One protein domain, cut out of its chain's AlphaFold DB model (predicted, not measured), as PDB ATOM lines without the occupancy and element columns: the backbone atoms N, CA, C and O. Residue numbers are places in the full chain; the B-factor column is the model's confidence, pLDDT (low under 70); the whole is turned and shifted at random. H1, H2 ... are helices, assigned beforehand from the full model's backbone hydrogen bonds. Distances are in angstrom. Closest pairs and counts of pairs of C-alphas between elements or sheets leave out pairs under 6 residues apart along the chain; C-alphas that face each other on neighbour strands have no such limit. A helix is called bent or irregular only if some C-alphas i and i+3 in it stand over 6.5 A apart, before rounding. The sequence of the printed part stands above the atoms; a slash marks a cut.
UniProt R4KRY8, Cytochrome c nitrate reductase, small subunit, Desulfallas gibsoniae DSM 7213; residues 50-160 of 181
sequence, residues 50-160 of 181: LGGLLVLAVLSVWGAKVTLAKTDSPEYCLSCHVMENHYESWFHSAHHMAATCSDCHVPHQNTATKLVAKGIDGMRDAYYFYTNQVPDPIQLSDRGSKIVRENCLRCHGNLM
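AT A GLANCE: This is residues 50 to 160 of the 181 residues of the protein "Cytochrome c nitrate reductase, small subunit" of Desulfallas gibsoniae DSM 7213 (UniProt R4KRY8). A long, straight helix, H1, sticks out with residues 50 to 67 from a loosely built head of six helices. In the head the short H5 lies in the middle, with the short helices H2 and H4 and the longer H3 to one side and the long H6 and H7 to the other. The printed part has 111 residues, of which 85 are in seven named helices, H1 to H7 in order along the chain; there is no named strand, and the class is all helix. The whole is loose, with a radius of gyration of the C-alphas of 16.3 A and spans of 51 by 42 by 26 A.

IN THESE COORDINATES: Find C-alpha 50 at (34.192, 31.181, 22.447); from there H1, residues 50 to 71, runs 31.1 A. Next come H2, residues 74 to 77, H3, residues 81 to 91, 15.1 A long, H4, residues 94 to 97, and H5, residues 101 to 105. H6, residues 111 to 130, runs 27.7 A from C-alpha 111 at (37.472, 10.165, 40.289). H7, residues 142 to 160, spans 21.7 A and ends at C-alpha 160 at (34.305, -5.614, 60.465). H3 and H7 are irregular: C-alphas 82 and 85 are 7.5 A apart, C-alphas 155 and 158 7.8 A. H7 has a kink of 62 degrees near residue 154.

HOW THE PARTS SIT: H1 is close to H2 but not clearly touching; their closest C-alphas, Lys 70 and Tyr 76, are 6.6 A apart. H2 only just touches H5, with 3 pairs of C-alphas within 8 A, the closest Pro 74 and Cys 101 at 5.6 A. H2 also only just touches H3, with 3 such pairs, the closest Cys 77 and Met 83 at 6.6 A. H4 is close to H3 but not clearly touching, with the C-alphas of Trp 90 and His 96 closest at 6.0 A. H5 touches H7, whose residues 144 to 152 alone take part; the closest C-alphas are Cys 104 and Val 148, 5.1 A. H5 and H6 are near each other, while H6 and H7 are apart. In H1, H5 and H6 every O i to N i+4 pair is within hydrogen-bond range; H3 has 5 of 7, H7 12 of 15, and H2 and H4 are too short for such a pair.

THE WHOLE: The C-alphas of Leu 50 and Met 160, the two farthest apart, are 52.9 A from each other. The printed part has no cut. The link from H6 to H7, 11 residues, is long; the other links are tight. Look at the B-factor column: mean pLDDT of the printed part is 94.6, and no printed residue is under 70.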
ATOM      1  N   LEU A  50      34.376  31.487  21.028       93.62
ATOM      2  CA  LEU A  50      34.192  31.181  22.447       93.62
ATOM      3  C   LEU A  50      32.904  30.386  22.687       93.62
ATOM      4  O   LEU A  50      32.925  29.424  23.446       93.62
ATOM      5  N   GLY A  51      31.808  30.733  22.006       95.50
ATOM      6  CA  GLY A  51      30.557  29.977  22.049       95.50
ATOM      7  C   GLY A  51      30.721  28.559  21.504       95.50
ATOM      8  O   GLY A  51      30.294  27.605  22.145       95.50
ATOM      9  N   GLY A  52      31.412  28.401  20.373       95.88
ATOM     10  CA  GLY A  52      31.746  27.094  19.807       95.88
ATOM     11  C   GLY A  52      32.626  26.263  20.740       95.88
ATOM     12  O   GLY A  52      32.322  25.099  20.986       95.88
ATOM     13  N   LEU A  53      33.666  26.863  21.324       96.06
ATOM     14  CA  LEU A  53      34.529  26.205  22.308       96.06
ATOM     15  C   LEU A  53      33.743  25.776  23.553       96.06
ATOM     16  O   LEU A  53      33.942  24.671  24.049       96.06
ATOM     17  N   LEU A  54      32.834  26.622  24.041       96.12
ATOM     18  CA  LEU A  54      31.997  26.320  25.198       96.12
ATOM     19  C   LEU A  54      31.031  25.167  24.909       96.12
ATOM     20  O   LEU A  54      30.928  24.248  25.716       96.12
ATOM     21  N   VAL A  55      30.372  25.169  23.746       96.38
ATOM     22  CA  VAL A  55      29.513  24.054  23.320       96.38
ATOM     23  C   VAL A  55      30.320  22.762  23.230       96.38
ATOM     24  O   VAL A  55      29.896  21.746  23.776       96.38
ATOM     25  N   LEU A  56      31.502  22.799  22.610       96.38
ATOM     26  CA  LEU A  56      32.387  21.637  22.537       96.38
ATOM     27  C   LEU A  56      32.779  21.141  23.931       96.38
ATOM     28  O   LEU A  56      32.638  19.954  24.201       96.38
ATOM     29  N   ALA A  57      33.187  22.032  24.835       95.44
ATOM     30  CA  ALA A  57      33.550  21.668  26.201       95.44
ATOM     31  C   ALA A  57      32.381  21.009  26.954       95.44
ATOM     32  O   ALA A  57      32.563  19.970  27.590       95.44
ATOM     33  N   VAL A  58      31.170  21.564  26.841       96.06
ATOM     34  CA  VAL A  58      29.962  20.993  27.457       96.06
ATOM     35  C   VAL A  58      29.658  19.610  26.884       96.06
ATOM     36  O   VAL A  58      29.432  18.673  27.650       96.06
ATOM     37  N   LEU A  59      29.696  19.457  25.559       96.19
ATOM     38  CA  LEU A  59      29.466  18.171  24.901       96.19
ATOM     39  C   LEU A  59      30.521  17.134  25.292       96.19
ATOM     40  O   LEU A  59      30.170  15.982  25.533       96.19
ATOM     41  N   SER A  60      31.791  17.527  25.406       94.00
ATOM     42  CA  SER A  60      32.868  16.638  25.843       94.00
ATOM     43  C   SER A  60      32.661  16.155  27.276       94.00
ATOM     44  O   SER A  60      32.751  14.956  27.530       94.00
ATOM     45  N   VAL A  61      32.334  17.054  28.210       93.69
ATOM     46  CA  VAL A  61      32.071  16.679  29.609       93.69
ATOM     47  C   VAL A  61      30.833  15.789  29.708       93.69
ATOM     48  O   VAL A  61      30.857  14.771  30.400       93.69
ATOM     49  N   TRP A  62      29.756  16.135  29.002       94.94
ATOM     50  CA  TRP A  62      28.536  15.333  28.991       94.94
ATOM     51  C   TRP A  62      28.777  13.941  28.399       94.94
ATOM     52  O   TRP A  62      28.441  12.940  29.031       94.94
ATOM     53  N   GLY A  63      29.434  13.871  27.240       94.19
ATOM     54  CA  GLY A  63      29.802  12.615  26.592       94.19
ATOM     55  C   GLY A  63      30.683  11.744  27.485       94.19
ATOM     56  O   GLY A  63      30.400  10.561  27.646       94.19
ATOM     57  N   ALA A  64      31.687  12.328  28.147       90.75
ATOM     58  CA  ALA A  64      32.530  11.605  29.095       90.75
ATOM     59  C   ALA A  64      31.714  11.001  30.247       90.75
ATOM     60  O   ALA A  64      31.875   9.822  30.556       90.75
ATOM     61  N   LYS A  65      30.789  11.762  30.848       91.38
ATOM     62  CA  LYS A  65      29.925  11.251  31.925       91.38
ATOM     63  C   LYS A  65      29.038  10.096  31.464       91.38
ATOM     64  O   LYS A  65      28.919   9.108  32.182       91.38
ATOM     65  N   VAL A  66      28.435  10.208  30.280       93.38
ATOM     66  CA  VAL A  66      27.584   9.149  29.713       93.38
ATOM     67  C   VAL A  66      28.404   7.890  29.436       93.38
ATOM     68  O   VAL A  66      27.988   6.797  29.812       93.38
ATOM     69  N   THR A  67      29.581   8.029  28.825       92.25
ATOM     70  CA  THR A  67      30.473   6.897  28.542       92.25
ATOM     71  C   THR A  67      30.933   6.213  29.824       92.25
ATOM     72  O   THR A  67      30.929   4.987  29.894       92.25
ATOM     73  N   LEU A  68      31.276   6.975  30.862       92.06
ATOM     74  CA  LEU A  68      31.661   6.404  32.153       92.06
ATOM     75  C   LEU A  68      30.512   5.625  32.789       92.06
ATOM     76  O   LEU A  68      30.702   4.471  33.149       92.06
ATOM     77  N   ALA A  69      29.308   6.201  32.826       92.06
ATOM     78  CA  ALA A  69      28.135   5.513  33.359       92.06
ATOM     79  C   ALA A  69      27.824   4.214  32.597       92.06
ATOM     80  O   ALA A  69      27.511   3.202  33.212       92.06
ATOM     81  N   LYS A  70      27.955   4.218  31.263       95.31
ATOM     82  CA  LYS A  70      27.779   3.005  30.451       95.31
ATOM     83  C   LYS A  70      28.848   1.960  30.735       95.31
ATOM     84  O   LYS A  70      28.532   0.798  30.906       95.31
ATOM     85  N   THR A  71      30.110   2.369  30.777       94.94
ATOM     86  CA  THR A  71      31.232   1.437  30.968       94.94
ATOM     87  C   THR A  71      31.335   0.899  32.395       94.94
ATOM     88  O   THR A  71      32.104  -0.026  32.638       94.94
ATOM     89  N   ASP A  72      30.602   1.474  33.348       94.94
ATOM     90  CA  ASP A  72      30.442   0.961  34.712       94.94
ATOM     91  C   ASP A  72      29.265  -0.021  34.855       94.94
ATOM     92  O   ASP A  72      29.137  -0.663  35.898       94.94
ATOM     93  N   SER A  73      28.411  -0.149  33.831       95.88
ATOM     94  CA  SER A  73      27.225  -0.997  33.899       95.88
ATOM     95  C   SER A  73      27.564  -2.485  33.693       95.88
ATOM     96  O   SER A  73      28.472  -2.809  32.920       95.88
ATOM     97  N   PRO A  74      26.835  -3.411  34.343       96.00
ATOM     98  CA  PRO A  74      27.041  -4.850  34.166       96.00
ATOM     99  C   PRO A  74      26.884  -5.325  32.714       96.00
ATOM    100  O   PRO A  74      27.611  -6.207  32.258       96.00
ATOM    101  N   GLU A  75      25.986  -4.698  31.951       95.12
ATOM    102  CA  GLU A  75      25.735  -5.022  30.543       95.12
ATOM    103  C   GLU A  75      26.934  -4.682  29.651       95.12
ATOM    104  O   GLU A  75      27.163  -5.344  28.640       95.12
ATOM    105  N   TYR A  76      27.722  -3.667  30.017       95.56
ATOM    106  CA  TYR A  76      28.969  -3.385  29.316       95.56
ATOM    107  C   TYR A  76      29.997  -4.495  29.541       95.56
ATOM    108  O   TYR A  76      30.662  -4.902  28.590       95.56
ATOM    109  N   CYS A  77      30.094  -5.040  30.756       92.75
ATOM    110  CA  CYS A  77      30.977  -6.172  31.041       92.75
ATOM    111  C   CYS A  77      30.559  -7.432  30.263       92.75
ATOM    112  O   CYS A  77      31.420  -8.150  29.764       92.75
ATOM    113  N   LEU A  78      29.254  -7.646  30.068       95.38
ATOM    114  CA  LEU A  78      28.709  -8.737  29.247       95.38
ATOM    115  C   LEU A  78      28.919  -8.542  27.732       95.38
ATOM    116  O   LEU A  78      28.683  -9.460  26.951       95.38
ATOM    117  N   SER A  79      29.399  -7.379  27.275       94.94
ATOM    118  CA  SER A  79      29.675  -7.170  25.844       94.94
ATOM    119  C   SER A  79      30.772  -8.092  25.286       94.94
ATOM    120  O   SER A  79      30.860  -8.280  24.071       94.94
ATOM    121  N   CYS A  80      31.570  -8.706  26.165       94.06
ATOM    122  CA  CYS A  80      32.539  -9.743  25.835       94.06
ATOM    123  C   CYS A  80      32.067 -11.095  26.390       94.06
ATOM    124  O   CYS A  80      31.918 -11.252  27.597       94.06
ATOM    125  N   HIS A  81      31.919 -12.104  25.526       94.44
ATOM    126  CA  HIS A  81      31.433 -13.438  25.920       94.44
ATOM    127  C   HIS A  81      32.280 -14.111  27.017       94.44
ATOM    128  O   HIS A  81      31.754 -14.860  27.827       94.44
ATOM    129  N   VAL A  82      33.587 -13.817  27.098       95.19
ATOM    130  CA  VAL A  82      34.480 -14.377  28.134       95.19
ATOM    131  C   VAL A  82      34.050 -14.014  29.563       95.19
ATOM    132  O   VAL A  82      34.469 -14.662  30.519       95.19
ATOM    133  N   MET A  83      33.208 -12.989  29.721       96.00
ATOM    134  CA  MET A  83      32.674 -12.538  31.007       96.00
ATOM    135  C   MET A  83      31.323 -13.169  31.372       96.00
ATOM    136  O   MET A  83      30.848 -12.933  32.480       96.00
ATOM    137  N   GLU A  84      30.708 -13.974  30.501       95.31
ATOM    138  CA  GLU A  84      29.346 -14.509  30.681       95.31
ATOM    139  C   GLU A  84      29.176 -15.247  32.017       95.31
ATOM    140  O   GLU A  84      28.323 -14.873  32.818       95.31
ATOM    141  N   ASN A  85      30.073 -16.185  32.337       93.94
ATOM    142  CA  ASN A  85      30.032 -16.929  33.605       93.94
ATOM    143  C   ASN A  85      30.112 -16.016  34.847       93.94
ATOM    144  O   ASN A  85      29.455 -16.264  35.860       93.94
ATOM    145  N   HIS A  86      30.914 -14.948  34.780       95.06
ATOM    146  CA  HIS A  86      31.069 -13.998  35.884       95.06
ATOM    147  C   HIS A  86      29.816 -13.131  36.034       95.06
ATOM    148  O   HIS A  86      29.358 -12.894  37.155       95.06
ATOM    149  N   TYR A  87      29.234 -12.704  34.909       96.62
ATOM    150  CA  TYR A  87      27.976 -11.967  34.878       96.62
ATOM    151  C   TYR A  87      26.825 -12.807  35.438       96.62
ATOM    152  O   TYR A  87      26.108 -12.331  36.313       96.62
ATOM    153  N   GLU A  88      26.662 -14.056  34.997       95.69
ATOM    154  CA  GLU A  88      25.591 -14.936  35.480       95.69
ATOM    155  C   GLU A  88      25.714 -15.226  36.978       95.69
ATOM    156  O   GLU A  88      24.720 -15.206  37.705       95.69
ATOM    157  N   SER A  89      26.938 -15.455  37.463       95.12
ATOM    158  CA  SER A  89      27.183 -15.651  38.891       95.12
ATOM    159  C   SER A  89      26.843 -14.399  39.707       95.12
ATOM    160  O   SER A  89      26.190 -14.501  40.747       95.12
ATOM    161  N   TRP A  90      27.223 -13.209  39.227       96.56
ATOM    162  CA  TRP A  90      26.823 -11.944  39.846       96.56
ATOM    163  C   TRP A  90      25.304 -11.770  39.830       96.56
ATOM    164  O   TRP A  90      24.730 -11.497  40.885       96.56
ATOM    165  N   PHE A  91      24.656 -11.997  38.686       96.44
ATOM    166  CA  PHE A  91      23.215 -11.839  38.492       96.44
ATOM    167  C   PHE A  91      22.396 -12.727  39.439       96.44
ATOM    168  O   PHE A  91      21.368 -12.301  39.951       96.44
ATOM    169  N   HIS A  92      22.872 -13.936  39.741       95.19
ATOM    170  CA  HIS A  92      22.218 -14.840  40.693       95.19
ATOM    171  C   HIS A  92      22.642 -14.643  42.162       95.19
ATOM    172  O   HIS A  92      22.147 -15.342  43.047       95.19
ATOM    173  N   SER A  93      23.538 -13.701  42.455       94.56
ATOM    174  CA  SER A  93      23.990 -13.407  43.822       94.56
ATOM    175  C   SER A  93      23.113 -12.359  44.512       94.56
ATOM    176  O   SER A  93      22.431 -11.579  43.857       94.56
ATOM    177  N   ALA A  94      23.207 -12.213  45.835       93.75
ATOM    178  CA  ALA A  94      22.557 -11.097  46.534       93.75
ATOM    179  C   ALA A  94      23.085  -9.707  46.106       93.75
ATOM    180  O   ALA A  94      22.392  -8.706  46.279       93.75
ATOM    181  N   HIS A  95      24.291  -9.633  45.531       95.38
ATOM    182  CA  HIS A  95      24.922  -8.363  45.177       95.38
ATOM    183  C   HIS A  95      24.292  -7.703  43.946       95.38
ATOM    184  O   HIS A  95      24.335  -6.479  43.870       95.38
ATOM    185  N   HIS A  96      23.645  -8.443  43.032       95.88
ATOM    186  CA  HIS A  96      23.014  -7.822  41.853       95.88
ATOM    187  C   HIS A  96      21.919  -6.809  42.214       95.88
ATOM    188  O   HIS A  96      21.645  -5.889  41.450       95.88
ATOM    189  N   MET A  97      21.320  -6.954  43.400       94.44
ATOM    190  CA  MET A  97      20.270  -6.065  43.896       94.44
ATOM    191  C   MET A  97      20.800  -4.706  44.369       94.44
ATOM    192  O   MET A  97      20.016  -3.767  44.501       94.44
ATOM    193  N   ALA A  98      22.097  -4.599  44.672       94.56
ATOM    194  CA  ALA A  98      22.666  -3.440  45.364       94.56
ATOM    195  C   ALA A  98      23.975  -2.908  44.757       94.56
ATOM    196  O   ALA A  98      24.374  -1.793  45.086       94.56
ATOM    197  N   ALA A  99      24.648  -3.677  43.899       96.31
ATOM    198  CA  ALA A  99      25.981  -3.366  43.398       96.31
ATOM    199  C   ALA A  99      26.160  -3.799  41.939       96.31
ATOM    200  O   ALA A  99      25.699  -4.861  41.520       96.31
ATOM    201  N   THR A 100      26.893  -2.992  41.178       96.50
ATOM    202  CA  THR A 100      27.362  -3.304  39.822       96.50
ATOM    203  C   THR A 100      28.731  -3.986  39.854       96.50
ATOM    204  O   THR A 100      29.417  -3.991  40.875       96.50
ATOM    205  N   CYS A 101      29.198  -4.496  38.711       95.88
ATOM    206  CA  CYS A 101      30.555  -5.041  38.582       95.88
ATOM    207  C   CYS A 101      31.624  -4.022  39.024       95.88
ATOM    208  O   CYS A 101      32.590  -4.364  39.710       95.88
ATOM    209  N   SER A 102      31.429  -2.746  38.665       96.25
ATOM    210  CA  SER A 102      32.366  -1.665  38.986       96.25
ATOM    211  C   SER A 102      32.416  -1.317  40.478       96.25
ATOM    212  O   SER A 102      33.424  -0.794  40.951       96.25
ATOM    213  N   ASP A 103      31.374  -1.644  41.246       97.00
ATOM    214  CA  ASP A 103      31.346  -1.387  42.687       97.00
ATOM    215  C   ASP A 103      32.342  -2.247  43.461       97.00
ATOM    216  O   ASP A 103      32.834  -1.796  44.498       97.00
ATOM    217  N   CYS A 104      32.676  -3.423  42.919       96.00
ATOM    218  CA  CYS A 104      33.679  -4.332  43.461       96.00
ATOM    219  C   CYS A 104      35.029  -4.195  42.743       96.00
ATOM    220  O   CYS A 104      36.065  -4.122  43.398       96.00
ATOM    221  N   HIS A 105      35.045  -4.130  41.407       96.25
ATOM    222  CA  HIS A 105      36.282  -4.256  40.619       96.25
ATOM    223  C   HIS A 105      37.004  -2.940  40.302       96.25
ATOM    224  O   HIS A 105      38.138  -2.971  39.826       96.25
ATOM    225  N   VAL A 106      36.385  -1.780  40.545       96.38
ATOM    226  CA  VAL A 106      36.971  -0.467  40.228       96.38
ATOM    227  C   VAL A 106      37.199   0.322  41.521       96.38
ATOM    228  O   VAL A 106      36.356   0.271  42.411       96.38
ATOM    229  N   PRO A 107      38.312   1.061  41.671       96.69
ATOM    230  CA  PRO A 107      38.554   1.880  42.856       96.69
ATOM    231  C   PRO A 107      37.573   3.056  42.990       96.69
ATOM    232  O   PRO A 107      37.223   3.700  41.997       96.69
ATOM    233  N   HIS A 108      37.200   3.390  44.232       95.88
ATOM    234  CA  HIS A 108      36.246   4.466  44.560       95.88
ATOM    235  C   HIS A 108      36.832   5.600  45.421       95.88
ATOM    236  O   HIS A 108      36.079   6.454  45.881       95.88
ATOM    237  N   GLN A 109      38.154   5.663  45.635       93.06
ATOM    238  CA  GLN A 109      38.757   6.676  46.524       93.06
ATOM    239  C   GLN A 109      38.598   8.102  45.968       93.06
ATOM    240  O   GLN A 109      38.343   9.043  46.713       93.06
ATOM    241  N   ASN A 110      38.763   8.279  44.654       94.44
ATOM    242  CA  ASN A 110      38.467   9.528  43.951       94.44
ATOM    243  C   ASN A 110      38.298   9.282  42.439       94.44
ATOM    244  O   ASN A 110      38.692   8.243  41.904       94.44
ATOM    245  N   THR A 111      37.741  10.269  41.731       92.38
ATOM    246  CA  THR A 111      37.472  10.165  40.289       92.38
ATOM    247  C   THR A 111      38.739   9.978  39.453       92.38
ATOM    248  O   THR A 111      38.702   9.239  38.476       92.38
ATOM    249  N   ALA A 112      39.866  10.595  39.817       94.00
ATOM    250  CA  ALA A 112      41.106  10.458  39.054       94.00
ATOM    251  C   ALA A 112      41.663   9.028  39.140       94.00
ATOM    252  O   ALA A 112      41.945   8.423  38.108       94.00
ATOM    253  N   THR A 113      41.736   8.456  40.345       95.00
ATOM    254  CA  THR A 113      42.159   7.065  40.566       95.00
ATOM    255  C   THR A 113      41.249   6.091  39.824       95.00
ATOM    256  O   THR A 113      41.749   5.205  39.131       95.00
ATOM    257  N   LYS A 114      39.925   6.294  39.891       94.75
ATOM    258  CA  LYS A 114      38.944   5.508  39.131       94.75
ATOM    259  C   LYS A 114      39.237   5.523  37.633       94.75
ATOM    260  O   LYS A 114      39.315   4.465  37.016       94.75
ATOM    261  N   LEU A 115      39.412   6.708  37.050       94.81
ATOM    262  CA  LEU A 115      39.645   6.862  35.612       94.81
ATOM    263  C   LEU A 115      40.956   6.219  35.163       94.81
ATOM    264  O   LEU A 115      40.978   5.535  34.141       94.81
ATOM    265  N   VAL A 116      42.031   6.406  35.931       95.50
ATOM    266  CA  VAL A 116      43.340   5.818  35.626       95.50
ATOM    267  C   VAL A 116      43.276   4.295  35.703       95.50
ATOM    268  O   VAL A 116      43.681   3.628  34.754       95.50
ATOM    269  N   ALA A 117      42.723   3.741  36.785       95.69
ATOM    270  CA  ALA A 117      42.596   2.295  36.947       95.69
ATOM    271  C   ALA A 117      41.722   1.684  35.846       95.69
ATOM    272  O   ALA A 117      42.144   0.739  35.190       95.69
ATOM    273  N   LYS A 118      40.556   2.279  35.568       95.50
ATOM    274  CA  LYS A 118      39.647   1.823  34.509       95.50
ATOM    275  C   LYS A 118      40.296   1.876  33.125       95.50
ATOM    276  O   LYS A 118      40.076   0.980  32.319       95.50
ATOM    277  N   GLY A 119      41.100   2.906  32.852       95.19
ATOM    278  CA  GLY A 119      41.852   3.020  31.605       95.19
ATOM    279  C   GLY A 119      42.909   1.925  31.464       95.19
ATOM    280  O   GLY A 119      42.965   1.266  30.432       95.19
ATOM    281  N   ILE A 120      43.721   1.706  32.500       95.81
ATOM    282  CA  ILE A 120      44.760   0.664  32.503       95.81
ATOM    283  C   ILE A 120      44.131  -0.725  32.348       95.81
ATOM    284  O   ILE A 120      44.582  -1.512  31.516       95.81
ATOM    285  N   ASP A 121      43.075  -1.000  33.109       95.56
ATOM    286  CA  ASP A 121      42.441  -2.317  33.163       95.56
ATOM    287  C   ASP A 121      41.667  -2.601  31.882       95.56
ATOM    288  O   ASP A 121      41.904  -3.621  31.246       95.56
ATOM    289  N   GLY A 122      40.879  -1.639  31.397       94.75
ATOM    290  CA  GLY A 122      40.182  -1.775  30.120       94.75
ATOM    291  C   GLY A 122      41.128  -1.951  28.929       94.75
ATOM    292  O   GLY A 122      40.846  -2.748  28.037       94.75
ATOM    293  N   MET A 123      42.277  -1.259  28.904       96.56
ATOM    294  CA  MET A 123      43.292  -1.470  27.859       96.56
ATOM    295  C   MET A 123      43.914  -2.865  27.941       96.56
ATOM    296  O   MET A 123      44.138  -3.497  26.908       96.56
ATOM    297  N   ARG A 124      44.195  -3.344  29.157       95.88
ATOM    298  CA  ARG A 124      44.731  -4.687  29.388       95.88
ATOM    299  C   ARG A 124      43.732  -5.753  28.942       95.88
ATOM    300  O   ARG A 124      44.113  -6.644  28.188       95.88
ATOM    301  N   ASP A 125      42.473  -5.633  29.343       95.62
ATOM    302  CA  ASP A 125      41.413  -6.584  29.001       95.62
ATOM    303  C   ASP A 125      41.174  -6.619  27.490       95.62
ATOM    304  O   ASP A 125      41.153  -7.694  26.891       95.62
ATOM    305  N   ALA A 126      41.106  -5.448  26.844       95.88
ATOM    306  CA  ALA A 126      41.006  -5.354  25.391       95.88
ATOM    307  C   ALA A 126      42.200  -6.030  24.699       95.88
ATOM    308  O   ALA A 126      42.010  -6.780  23.743       95.88
ATOM    309  N   TYR A 127      43.425  -5.810  25.185       97.19
ATOM    310  CA  TYR A 127      44.616  -6.454  24.633       97.19
ATOM    311  C   TYR A 127      44.535  -7.983  24.720       97.19
ATOM    312  O   TYR A 127      44.722  -8.663  23.708       97.19
ATOM    313  N   TYR A 128      44.221  -8.537  25.894       96.75
ATOM    314  CA  TYR A 128      44.113  -9.988  26.069       96.75
ATOM    315  C   TYR A 128      42.975 -10.586  25.239       96.75
ATOM    316  O   TYR A 128      43.162 -11.634  24.622       96.75
ATOM    317  N   PHE A 129      41.834  -9.900  25.158       95.56
ATOM    318  CA  PHE A 129      40.696 -10.338  24.354       95.56
ATOM    319  C   PHE A 129      41.025 -10.356  22.856       95.56
ATOM    320  O   PHE A 129      40.882 -11.388  22.205       95.56
ATOM    321  N   TYR A 130      41.537  -9.252  22.299       96.44
ATOM    322  CA  TYR A 130      41.836  -9.163  20.864       96.44
ATOM    323  C   TYR A 130      43.015 -10.030  20.424       96.44
ATOM    324  O   TYR A 130      43.074 -10.436  19.266       96.44
ATOM    325  N   THR A 131      43.952 -10.324  21.326       97.56
ATOM    326  CA  THR A 131      45.062 -11.243  21.038       97.56
ATOM    327  C   THR A 131      44.735 -12.705  21.345       97.56
ATOM    328  O   THR A 131      45.584 -13.563  21.118       97.56
ATOM    329  N   ASN A 132      43.518 -13.001  21.821       95.69
ATOM    330  CA  ASN A 132      43.082 -14.339  22.225       95.69
ATOM    331  C   ASN A 132      44.002 -14.983  23.284       95.69
ATOM    332  O   ASN A 132      44.313 -16.170  23.229       95.69
ATOM    333  N   GLN A 133      44.469 -14.170  24.233       96.06
ATOM    334  CA  GLN A 133      45.363 -14.565  25.328       96.06
ATOM    335  C   GLN A 133      44.671 -14.482  26.699       96.06
ATOM    336  O   GLN A 133      45.341 -14.395  27.727       96.06
ATOM    337  N   VAL A 134      43.336 -14.462  26.729       95.38
ATOM    338  CA  VAL A 134      42.576 -14.443  27.986       95.38
ATOM    339  C   VAL A 134      42.900 -15.720  28.779       95.38
ATOM    340  O   VAL A 134      42.760 -16.813  28.229       95.38
ATOM    341  N   PRO A 135      43.372 -15.611  30.035       92.50
ATOM    342  CA  PRO A 135      43.680 -16.778  30.854       92.50
ATOM    343  C   PRO A 135      42.406 -17.546  31.216       92.50
ATOM    344  O   PRO A 135      41.361 -16.940  31.433       92.50
ATOM    345  N   ASP A 136      42.510 -18.867  31.340       91.19
ATOM    346  CA  ASP A 136      41.426 -19.735  31.804       91.19
ATOM    347  C   ASP A 136      41.967 -20.692  32.893       91.19
ATOM    348  O   ASP A 136      42.849 -21.504  32.590       91.19
ATOM    349  N   PRO A 137      41.536 -20.571  34.167       90.00
ATOM    350  CA  PRO A 137      40.522 -19.636  34.655       90.00
ATOM    351  C   PRO A 137      41.034 -18.191  34.740       90.00
ATOM    352  O   PRO A 137      42.206 -17.936  35.043       90.00
ATOM    353  N   ILE A 138      40.123 -17.239  34.531       92.62
ATOM    354  CA  ILE A 138      40.377 -15.812  34.757       92.62
ATOM    355  C   ILE A 138      40.521 -15.587  36.261       92.62
ATOM    356  O   ILE A 138      39.650 -15.957  37.042       92.62
ATOM    357  N   GLN A 139      41.631 -14.978  36.669       90.69
ATOM    358  CA  GLN A 139      41.945 -14.736  38.075       90.69
ATOM    359  C   GLN A 139      42.274 -13.267  38.311       90.69
ATOM    360  O   GLN A 139      42.834 -12.585  37.447       90.69
ATOM    361  N   LEU A 140      41.948 -12.783  39.511       90.81
ATOM    362  CA  LEU A 140      42.346 -11.446  39.923       90.81
ATOM    363  C   LEU A 140      43.865 -11.368  40.080       90.81
ATOM    364  O   LEU A 140      44.504 -12.244  40.651       90.81
ATOM    365  N   SER A 141      44.433 -10.264  39.604       93.38
ATOM    366  CA  SER A 141      45.798  -9.882  39.968       93.38
ATOM    367  C   SER A 141      45.871  -9.414  41.424       93.38
ATOM    368  O   SER A 141      44.866  -8.953  41.962       93.38
ATOM    369  N   ASP A 142      47.070  -9.375  42.008       93.88
ATOM    370  CA  ASP A 142      47.308  -8.826  43.356       93.88
ATOM    371  C   ASP A 142      46.807  -7.384  43.533       93.88
ATOM    372  O   ASP A 142      46.446  -6.951  44.625       93.88
ATOM    373  N   ARG A 143      46.810  -6.592  42.453       94.62
ATOM    374  CA  ARG A 143      46.231  -5.241  42.470       94.62
ATOM    375  C   ARG A 143      44.705  -5.309  42.491       94.62
ATOM    376  O   ARG A 143      44.072  -4.537  43.201       94.62
ATOM    377  N   GLY A 144      44.131  -6.216  41.703       94.75
ATOM    378  CA  GLY A 144      42.690  -6.437  41.643       94.75
ATOM    379  C   GLY A 144      42.126  -6.938  42.970       94.75
ATOM    380  O   GLY A 144      41.113  -6.411  43.417       94.75
ATOM    381  N   SER A 145      42.792  -7.894  43.626       93.75
ATOM    382  CA  SER A 145      42.352  -8.424  44.924       93.75
ATOM    383  C   SER A 145      42.301  -7.331  45.990       93.75
ATOM    384  O   SER A 145      41.292  -7.199  46.677       93.75
ATOM    385  N   LYS A 146      43.314  -6.459  46.056       94.56
ATOM    386  CA  LYS A 146      43.319  -5.297  46.964       94.56
ATOM    387  C   LYS A 146      42.146  -4.352  46.713       94.56
ATOM    388  O   LYS A 146      41.483  -3.951  47.662       94.56
ATOM    389  N   ILE A 147      41.857  -4.037  45.447       96.06
ATOM    390  CA  ILE A 147      40.715  -3.182  45.080       96.06
ATOM    391  C   ILE A 147      39.397  -3.826  45.519       96.06
ATOM    392  O   ILE A 147      38.568  -3.157  46.133       96.06
ATOM    393  N   VAL A 148      39.206  -5.121  45.244       95.44
ATOM    394  CA  VAL A 148      37.994  -5.839  45.660       95.44
ATOM    395  C   VAL A 148      37.870  -5.862  47.180       95.44
ATOM    396  O   VAL A 148      36.810  -5.511  47.689       95.44
ATOM    397  N   ARG A 149      38.945  -6.179  47.911       93.88
ATOM    398  CA  ARG A 149      38.970  -6.163  49.382       93.88
ATOM    399  C   ARG A 149      38.594  -4.792  49.942       93.88
ATOM    400  O   ARG A 149      37.719  -4.703  50.800       93.88
ATOM    401  N   GLU A 150      39.218  -3.721  49.454       94.50
ATOM    402  CA  GLU A 150      38.894  -2.350  49.866       94.50
ATOM    403  C   GLU A 150      37.421  -2.017  49.599       94.50
ATOM    404  O   GLU A 150      36.763  -1.387  50.426       94.50
ATOM    405  N   ASN A 151      36.873  -2.482  48.478       96.12
ATOM    406  CA  ASN A 151      35.473  -2.271  48.132       96.12
ATOM    407  C   ASN A 151      34.502  -3.125  48.957       96.12
ATOM    408  O   ASN A 151      33.406  -2.649  49.257       96.12
ATOM    409  N   CYS A 152      34.897  -4.322  49.401       94.19
ATOM    410  CA  CYS A 152      34.154  -5.058  50.423       94.19
ATOM    411  C   CYS A 152      34.053  -4.209  51.695       94.19
ATOM    412  O   CYS A 152      32.954  -3.971  52.195       94.19
ATOM    413  N   LEU A 153      35.182  -3.677  52.176       93.19
ATOM    414  CA  LEU A 153      35.241  -2.853  53.387       93.19
ATOM    415  C   LEU A 153      34.547  -1.491  53.226       93.19
ATOM    416  O   LEU A 153      34.020  -0.957  54.195       93.19
ATOM    417  N   ARG A 154      34.456  -0.946  52.011       94.69
ATOM    418  CA  ARG A 154      33.707   0.292  51.739       94.69
ATOM    419  C   ARG A 154      32.228   0.179  52.123       94.69
ATOM    420  O   ARG A 154      31.655   1.153  52.600       94.69
ATOM    421  N   CYS A 155      31.623  -0.992  51.921       94.56
ATOM    422  CA  CYS A 155      30.216  -1.241  52.248       94.56
ATOM    423  C   CYS A 155      30.039  -2.008  53.567       94.56
ATOM    424  O   CYS A 155      29.066  -1.780  54.281       94.56
ATOM    425  N   HIS A 156      30.975  -2.896  53.910       93.12
ATOM    426  CA  HIS A 156      30.885  -3.785  55.072       93.12
ATOM    427  C   HIS A 156      31.815  -3.407  56.232       93.12
ATOM    428  O   HIS A 156      31.815  -4.099  57.243       93.12
ATOM    429  N   GLY A 157      32.586  -2.321  56.138       90.88
ATOM    430  CA  GLY A 157      33.605  -1.953  57.129       90.88
ATOM    431  C   GLY A 157      33.065  -1.804  58.550       90.88
ATOM    432  O   GLY A 157      33.687  -2.291  59.485       90.88
ATOM    433  N   ASN A 158      31.856  -1.259  58.708       90.19
ATOM    434  CA  ASN A 158      31.207  -1.128  60.020       90.19
ATOM    435  C   ASN A 158      30.896  -2.487  60.678       90.19
ATOM    436  O   ASN A 158      30.796  -2.568  61.893       90.19
ATOM    437  N   LEU A 159      30.722  -3.556  59.892       85.75
ATOM    438  CA  LEU A 159      30.520  -4.920  60.409       85.75
ATOM    439  C   LEU A 159      31.848  -5.589  60.792       85.75
ATOM    440  O   LEU A 159      31.842  -6.602  61.483       85.75
ATOM    441  N   MET A 160      32.967  -5.048  60.308       83.75
ATOM    442  CA  MET A 160      34.305  -5.614  60.465       83.75
ATOM    443  C   MET A 160      35.137  -4.901  61.536       83.75
ATOM    444  O   MET A 160      36.251  -5.336  61.798       83.75
TER     445      MET A 160